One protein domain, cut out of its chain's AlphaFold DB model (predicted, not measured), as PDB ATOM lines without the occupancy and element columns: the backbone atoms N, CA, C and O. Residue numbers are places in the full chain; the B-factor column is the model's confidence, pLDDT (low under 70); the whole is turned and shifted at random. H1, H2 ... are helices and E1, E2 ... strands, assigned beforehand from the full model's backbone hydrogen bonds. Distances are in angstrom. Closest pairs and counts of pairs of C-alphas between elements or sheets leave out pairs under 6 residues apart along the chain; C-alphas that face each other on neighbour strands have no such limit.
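This is residues 60 to 117 of the 227 residues of an uncharacterized protein of Ruminococcus sp. CAG:330 (UniProt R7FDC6). A strongly twisted antiparallel sheet of four strands, curled like part of a barrel, wraps round one short helix, H1. The 58 printed residues hold H1, then E1 to E4, a meander, each strand the antiparallel neighbour of the one before; the class is mixed. The whole is compact, radius of gyration of the C-alphas 10.1 A, spanning 30 by 21 by 18 A.

H1, residues 66 to 72, begins at C-alpha 66 (-12.100, -26.927, -25.624). E1 is residues 78 to 83, E2 87 to 92 and E3 99 to 105, 19.4 A long. E4, residues 108 to 110, ends at C-alpha 110 (-12.184, -20.141, -20.901).

H1 is on the sheet; its closest C-alphas to E1 are Glu 67 and Tyr 78, 6.1 A, and to E4 Pro 66 and Tyr 109, 6.0 A. In H1 every O i to N i+4 pair is within hydrogen-bond range. Three hairpins follow, with pairs within that range: E1 and E2, N 82 and O 89, 2.8 A; E2 and E3, N 90 and O 100, 2.8 A; E3 and E4, N 105 and O 108, 2.9 A. E1 and E4, the edge strands, are apart.

The printed part has no cut, and no link is long. Residues 93 to 98 and 113 to 115 have pLDDT under 70.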
ATOM      1  N   VAL A  60      -8.074 -15.177 -16.134       74.25
ATOM      2  CA  VAL A  60      -6.960 -14.772 -17.005       74.25
ATOM      3  C   VAL A  60      -6.507 -15.896 -17.940       74.25
ATOM      4  O   VAL A  60      -6.203 -15.632 -19.099       74.25
ATOM      5  N   LEU A  61      -6.491 -17.145 -17.474       81.44
ATOM      6  CA  LEU A  61      -6.066 -18.304 -18.250       81.44
ATOM      7  C   LEU A  61      -6.998 -18.530 -19.439       81.44
ATOM      8  O   LEU A  61      -8.229 -18.423 -19.362       81.44
ATOM      9  N   ARG A  62      -6.368 -18.821 -20.572       87.56
ATOM     10  CA  ARG A  62      -7.008 -19.032 -21.864       87.56
ATOM     11  C   ARG A  62      -6.363 -20.246 -22.512       87.56
ATOM     12  O   ARG A  62      -5.145 -20.306 -22.665       87.56
ATOM     13  N   TYR A  63      -7.187 -21.210 -22.884       90.19
ATOM     14  CA  TYR A  63      -6.754 -22.503 -23.390       90.19
ATOM     15  C   TYR A  63      -6.814 -22.532 -24.915       90.19
ATOM     16  O   TYR A  63      -7.603 -21.814 -25.524       90.19
ATOM     17  N   ALA A  64      -5.947 -23.333 -25.534       91.12
ATOM     18  CA  ALA A  64      -5.870 -23.457 -26.992       91.12
ATOM     19  C   ALA A  64      -6.992 -24.325 -27.583       91.12
ATOM     20  O   ALA A  64      -7.275 -24.223 -28.770       91.12
ATOM     21  N   SER A  65      -7.626 -25.176 -26.772       91.69
ATOM     22  CA  SER A  65      -8.692 -26.078 -27.212       91.69
ATOM     23  C   SER A  65      -9.802 -26.209 -26.160       91.69
ATOM     24  O   SER A  65      -9.534 -26.008 -24.968       91.69
ATOM     25  N   PRO A  66     -11.028 -26.595 -26.562       90.19
ATOM     26  CA  PRO A  66     -12.100 -26.927 -25.624       90.19
ATOM     27  C   PRO A  66     -11.694 -28.055 -24.671       90.19
ATOM     28  O   PRO A  66     -11.964 -27.986 -23.475       90.19
ATOM     29  N   GLU A  67     -10.985 -29.060 -25.190       90.69
ATOM     30  CA  GLU A  67     -10.481 -30.193 -24.415       90.69
ATOM     31  C   GLU A  67      -9.546 -29.746 -23.285       90.69
ATOM     32  O   GLU A  67      -9.750 -30.129 -22.137       90.69
ATOM     33  N   SER A  68      -8.559 -28.893 -23.576       89.75
ATOM     34  CA  SER A  68      -7.611 -28.424 -22.555       89.75
ATOM     35  C   SER A  68      -8.290 -27.562 -21.486       89.75
ATOM     36  O   SER A  68      -7.997 -27.714 -20.298       89.75
ATOM     37  N   ALA A  69      -9.258 -26.723 -21.873       87.88
ATOM     38  CA  ALA A  69     -10.088 -25.985 -20.919       87.88
ATOM     39  C   ALA A  69     -10.938 -26.920 -20.044       87.88
ATOM     40  O   ALA A  69     -11.066 -26.704 -18.838       87.88
ATOM     41  N   PHE A  70     -11.514 -27.965 -20.639       85.75
ATOM     42  CA  PHE A  70     -12.326 -28.947 -19.930       85.75
ATOM     43  C   PHE A  70     -11.489 -29.778 -18.945       85.75
ATOM     44  O   PHE A  70     -11.863 -29.923 -17.779       85.75
ATOM     45  N   GLN A  71     -10.339 -30.290 -19.391       85.12
ATOM     46  CA  GLN A  71      -9.429 -31.109 -18.588       85.12
ATOM     47  C   GLN A  71      -8.890 -30.351 -17.377       85.12
ATOM     48  O   GLN A  71      -8.785 -30.929 -16.295       85.12
ATOM     49  N   TYR A  72      -8.630 -29.048 -17.519       82.75
ATOM     50  CA  TYR A  72      -8.239 -28.199 -16.398       82.75
ATOM     51  C   TYR A  72      -9.273 -28.220 -15.251       82.75
ATOM     52  O   TYR A  72      -8.903 -28.208 -14.079       82.75
ATOM     53  N   LEU A  73     -10.574 -28.314 -15.559       78.44
ATOM     54  CA  LEU A  73     -11.632 -28.402 -14.541       78.44
ATOM     55  C   LEU A  73     -11.715 -29.782 -13.864       78.44
ATOM     56  O   LEU A  73     -12.448 -29.931 -12.885       78.44
ATOM     57  N   GLY A  74     -11.009 -30.794 -14.379       75.81
ATOM     58  CA  GLY A  74     -10.926 -32.130 -13.786       75.81
ATOM     59  C   GLY A  74     -12.267 -32.867 -13.676       75.81
ATOM     60  O   GLY A  74     -12.440 -33.688 -12.775       75.81
ATOM     61  N   ARG A  75     -13.242 -32.571 -14.553       72.50
ATOM     62  CA  ARG A  75     -14.629 -33.089 -14.476       72.50
ATOM     63  C   ARG A  75     -14.893 -34.362 -15.294       72.50
ATOM     64  O   ARG A  75     -16.032 -34.637 -15.676       72.50
ATOM     65  N   GLY A  76     -13.855 -35.162 -15.515       76.56
ATOM     66  CA  GLY A  76     -13.917 -36.446 -16.216       76.56
ATOM     67  C   GLY A  76     -13.182 -36.424 -17.550       76.56
ATOM     68  O   GLY A  76     -12.368 -35.536 -17.798       76.56
ATOM     69  N   ASP A  77     -13.485 -37.405 -18.396       81.62
ATOM     70  CA  ASP A  77     -12.841 -37.559 -19.699       81.62
ATOM     71  C   ASP A  77     -13.623 -36.773 -20.749       81.62
ATOM     72  O   ASP A  77     -14.827 -36.997 -20.921       81.62
ATOM     73  N   TYR A  78     -12.944 -35.853 -21.428       84.94
ATOM     74  CA  TYR A  78     -13.483 -35.135 -22.580       84.94
ATOM     75  C   TYR A  78     -13.818 -36.125 -23.704       84.94
ATOM     76  O   TYR A  78     -13.045 -37.046 -23.958       84.94
ATOM     77  N   ILE A  79     -14.969 -35.950 -24.358       83.44
ATOM     78  CA  ILE A  79     -15.327 -36.709 -25.565       83.44
ATOM     79  C   ILE A  79     -15.305 -35.792 -26.780       83.44
ATOM     80  O   ILE A  79     -14.577 -36.035 -27.731       83.44
ATOM     81  N   GLU A  80     -16.137 -34.757 -26.740       87.19
ATOM     82  CA  GLU A  80     -16.451 -33.911 -27.886       87.19
ATOM     83  C   GLU A  80     -16.899 -32.543 -27.368       87.19
ATOM     84  O   GLU A  80     -17.172 -32.357 -26.173       87.19
ATOM     85  N   SER A  81     -17.032 -31.581 -28.272       89.56
ATOM     86  CA  SER A  81     -17.625 -30.296 -27.958       89.56
ATOM     87  C   SER A  81     -18.534 -29.794 -29.072       89.56
ATOM     88  O   SER A  81     -18.262 -30.010 -30.250       89.56
ATOM     89  N   ILE A  82     -19.619 -29.121 -28.695       91.06
ATOM     90  CA  ILE A  82     -20.553 -28.505 -29.637       91.06
ATOM     91  C   ILE A  82     -20.242 -27.017 -29.700       91.06
ATOM     92  O   ILE A  82     -20.373 -26.309 -28.695       91.06
ATOM     93  N   SER A  83     -19.836 -26.546 -30.875       90.31
ATOM     94  CA  SER A  83     -19.562 -25.128 -31.097       90.31
ATOM     95  C   SER A  83     -20.857 -24.360 -31.328       90.31
ATOM     96  O   SER A  83     -21.672 -24.751 -32.158       90.31
ATOM     97  N   GLY A  84     -21.053 -23.278 -30.578       86.50
ATOM     98  CA  GLY A  84     -22.036 -22.249 -30.909       86.50
ATOM     99  C   GLY A  84     -21.336 -20.943 -31.264       86.50
ATOM    100  O   GLY A  84     -20.141 -20.922 -31.538       86.50
ATOM    101  N   GLU A  85     -22.085 -19.843 -31.246       83.56
ATOM    102  CA  GLU A  85     -21.595 -18.555 -31.752       83.56
ATOM    103  C   GLU A  85     -20.485 -17.932 -30.886       83.56
ATOM    104  O   GLU A  85     -19.471 -17.497 -31.417       83.56
ATOM    105  N   ASN A  86     -20.645 -17.918 -29.556       85.31
ATOM    106  CA  ASN A  86     -19.689 -17.296 -28.615       85.31
ATOM    107  C   ASN A  86     -19.288 -18.219 -27.454       85.31
ATOM    108  O   ASN A  86     -18.656 -17.805 -26.478       85.31
ATOM    109  N   GLU A  87     -19.696 -19.477 -27.518       88.75
ATOM    110  CA  GLU A  87     -19.456 -20.448 -26.464       88.75
ATOM    111  C   GLU A  87     -19.447 -21.860 -27.044       88.75
ATOM    112  O   GLU A  87     -19.977 -22.130 -28.126       88.75
ATOM    113  N   VAL A  88     -18.866 -22.768 -26.277       90.31
ATOM    114  CA  VAL A  88     -18.785 -24.182 -26.600       90.31
ATOM    115  C   VAL A  88     -19.352 -24.987 -25.442       90.31
ATOM    116  O   VAL A  88     -19.071 -24.699 -24.278       90.31
ATOM    117  N   VAL A  89     -20.123 -26.024 -25.748       89.75
ATOM    118  CA  VAL A  89     -20.531 -27.022 -24.754       89.75
ATOM    119  C   VAL A  89     -19.622 -28.232 -24.885       89.75
ATOM    120  O   VAL A  89     -19.711 -28.975 -25.856       89.75
ATOM    121  N   ALA A  90     -18.743 -28.433 -23.907       89.06
ATOM    122  CA  ALA A  90     -17.902 -29.617 -23.805       89.06
ATOM    123  C   ALA A  90     -18.675 -30.765 -23.146       89.06
ATOM    124  O   ALA A  90     -19.354 -30.573 -22.132       89.06
ATOM    125  N   ILE A  91     -18.548 -31.959 -23.720       85.31
ATOM    126  CA  ILE A  91     -19.262 -33.172 -23.325       85.31
ATOM    127  C   ILE A  91     -18.258 -34.169 -22.757       85.31
ATOM    128  O   ILE A  91     -17.216 -34.429 -23.361       85.31
ATOM    129  N   SER A  92     -18.585 -34.752 -21.605       81.62
ATOM    130  CA  SER A  92     -17.745 -35.733 -20.925       81.62
ATOM    131  C   SER A  92     -18.350 -37.131 -20.910       81.62
ATOM    132  O   SER A  92     -19.570 -37.321 -20.954       81.62
ATOM    133  N   SER A  93     -17.482 -38.142 -20.823       69.00
ATOM    134  CA  SER A  93     -17.904 -39.533 -20.671       69.00
ATOM    135  C   SER A  93     -18.381 -39.774 -19.228       69.00
ATOM    136  O   SER A  93     -17.656 -40.222 -18.342       69.00
ATOM    137  N   GLY A  94     -19.631 -39.425 -18.927       58.53
ATOM    138  CA  GLY A  94     -20.194 -39.534 -17.574       58.53
ATOM    139  C   GLY A  94     -21.696 -39.258 -17.507       58.53
ATOM    140  O   GLY A  94     -22.298 -38.893 -18.514       58.53
ATOM    141  N   ASN A  95     -22.301 -39.453 -16.323       51.16
ATOM    142  CA  ASN A  95     -23.720 -39.157 -16.039       51.16
ATOM    143  C   ASN A  95     -24.130 -37.768 -16.544       51.16
ATOM    144  O   ASN A  95     -23.284 -36.893 -16.599       51.16
ATOM    145  N   SER A  96     -25.429 -37.549 -16.780       47.31
ATOM    146  CA  SER A  96     -26.086 -36.334 -17.321       47.31
ATOM    147  C   SER A  96     -25.646 -34.953 -16.785       47.31
ATOM    148  O   SER A  96     -26.001 -33.944 -17.384       47.31
ATOM    149  N   ASN A  97     -24.840 -34.890 -15.721       53.41
ATOM    150  CA  ASN A  97     -24.116 -33.698 -15.253       53.41
ATOM    151  C   ASN A  97     -22.707 -33.547 -15.886       53.41
ATOM    152  O   ASN A  97     -21.847 -32.855 -15.341       53.41
ATOM    153  N   SER A  98     -22.452 -34.214 -17.011       68.06
ATOM    154  CA  SER A  98     -21.172 -34.328 -17.727       68.06
ATOM    155  C   SER A  98     -20.943 -33.247 -18.782       68.06
ATOM    156  O   SER A  98     -20.080 -33.394 -19.642       68.06
ATOM    157  N   MET A  99     -21.717 -32.164 -18.753       80.31
ATOM    158  CA  MET A  99     -21.634 -31.096 -19.749       80.31
ATOM    159  C   MET A  99     -21.198 -29.799 -19.083       80.31
ATOM    160  O   MET A  99     -21.722 -29.417 -18.035       80.31
ATOM    161  N   LEU A 100     -20.227 -29.127 -19.695       82.81
ATOM    162  CA  LEU A 100     -19.714 -27.844 -19.232       82.81
ATOM    163  C   LEU A 100     -19.739 -26.840 -20.363       82.81
ATOM    164  O   LEU A 100     -19.354 -27.138 -21.490       82.81
ATOM    165  N   ARG A 101     -20.166 -25.629 -20.035       85.75
ATOM    166  CA  ARG A 101     -20.096 -24.497 -20.943       85.75
ATOM    167  C   ARG A 101     -18.733 -23.836 -20.797       85.75
ATOM    168  O   ARG A 101     -18.293 -23.547 -19.688       85.75
ATOM    169  N   LEU A 102     -18.093 -23.586 -21.925       87.50
ATOM    170  CA  LEU A 102     -16.819 -22.898 -22.047       87.50
ATOM    171  C   LEU A 102     -17.055 -21.625 -22.856       87.50
ATOM    172  O   LEU A 102     -17.597 -21.695 -23.959       87.50
ATOM    173  N   SER A 103     -16.653 -20.464 -22.342       86.50
ATOM    174  CA  SER A 103     -16.728 -19.236 -23.140       86.50
ATOM    175  C   SER A 103     -15.616 -19.202 -24.182       86.50
ATOM    176  O   SER A 103     -14.489 -19.636 -23.915       86.50
ATOM    177  N   VAL A 104     -15.925 -18.642 -25.349       88.06
ATOM    178  CA  VAL A 104     -14.970 -18.420 -26.437       88.06
ATOM    179  C   VAL A 104     -14.560 -16.951 -26.444       88.06
ATOM    180  O   VAL A 104     -15.377 -16.055 -26.251       88.06
ATOM    181  N   SER A 105     -13.269 -16.696 -26.627       82.94
ATOM    182  CA  SER A 105     -12.699 -15.352 -26.712       82.94
ATOM    183  C   SER A 105     -11.637 -15.346 -27.808       82.94
ATOM    184  O   SER A 105     -10.469 -15.634 -27.538       82.94
ATOM    185  N   GLY A 106     -12.044 -15.029 -29.040       84.44
ATOM    186  CA  GLY A 106     -11.229 -15.286 -30.234       84.44
ATOM    187  C   GLY A 106     -10.999 -16.789 -30.400       84.44
ATOM    188  O   GLY A 106     -11.910 -17.573 -30.165       84.44
ATOM    189  N   ASP A 107      -9.765 -17.205 -30.682       85.00
ATOM    190  CA  ASP A 107      -9.415 -18.626 -30.874       85.00
ATOM    191  C   ASP A 107      -9.062 -19.354 -29.565       85.00
ATOM    192  O   ASP A 107      -8.323 -20.342 -29.547       85.00
ATOM    193  N   ARG A 108      -9.504 -18.815 -28.424       89.81
ATOM    194  CA  ARG A 108      -9.156 -19.328 -27.098       89.81
ATOM    195  C   ARG A 108     -10.386 -19.576 -26.246       89.81
ATOM    196  O   ARG A 108     -11.377 -18.852 -26.315       89.81
ATOM    197  N   TYR A 109     -10.257 -20.554 -25.359       89.19
ATOM    198  CA  TYR A 109     -11.343 -21.048 -24.522       89.19
ATOM    199  C   TYR A 109     -11.114 -20.689 -23.060       89.19
ATOM    200  O   TYR A 109      -9.981 -20.721 -22.569       89.19
ATOM    201  N   ARG A 110     -12.193 -20.367 -22.347       87.44
ATOM    202  CA  ARG A 110     -12.184 -20.141 -20.901       87.44
ATOM    203  C   ARG A 110     -12.965 -21.235 -20.189       87.44
ATOM    204  O   ARG A 110     -14.102 -21.538 -20.537       87.44
ATOM    205  N   ALA A 111     -12.345 -21.794 -19.157       77.88
ATOM    206  CA  ALA A 111     -12.931 -22.805 -18.292       77.88
ATOM    207  C   ALA A 111     -13.901 -22.163 -17.284       77.88
ATOM    208  O   ALA A 111     -13.584 -21.978 -16.105       77.88
ATOM    209  N   ASP A 112     -15.084 -21.781 -17.759       71.25
ATOM    210  CA  ASP A 112     -16.145 -21.262 -16.903       71.25
ATOM    211  C   ASP A 112     -16.790 -22.404 -16.122       71.25
ATOM    212  O   ASP A 112     -17.466 -23.270 -16.664       71.25
ATOM    213  N   ALA A 113     -16.567 -22.428 -14.810       60.50
ATOM    214  CA  ALA A 113     -16.986 -23.529 -13.943       60.50
ATOM    215  C   ALA A 113     -18.501 -23.552 -13.637       60.50
ATOM    216  O   ALA A 113     -18.913 -24.153 -12.638       60.50
ATOM    217  N   LEU A 114     -19.332 -22.901 -14.456       65.00
ATOM    218  CA  LEU A 114     -20.771 -22.863 -14.233       65.00
ATOM    219  C   LEU A 114     -21.417 -24.138 -14.786       65.00
ATOM    220  O   LEU A 114     -21.302 -24.416 -15.982       65.00
ATOM    221  N   PRO A 115     -22.092 -24.935 -13.935       65.69
ATOM    222  CA  PRO A 115     -22.876 -26.055 -14.419       65.69
ATOM    223  C   PRO A 115     -23.943 -25.543 -15.382       65.69
ATOM    224  O   PRO A 115     -24.548 -24.486 -15.178       65.69
ATOM    225  N   VAL A 116     -24.156 -26.302 -16.446       70.19
ATOM    226  CA  VAL A 116     -25.137 -25.940 -17.452       70.19
ATOM    227  C   VAL A 116     -26.524 -26.266 -16.912       70.19
ATOM    228  O   VAL A 116     -26.769 -27.389 -16.477       70.19
ATOM    229  N   GLN A 117     -27.433 -25.288 -16.911       70.00
ATOM    230  CA  GLN A 117     -28.850 -25.599 -16.731       70.00
ATOM    231  C   GLN A 117     -29.293 -26.414 -17.936       70.00
ATOM    232  O   GLN A 117     -28.998 -26.026 -19.059       70.00
TER     233      GLN A 117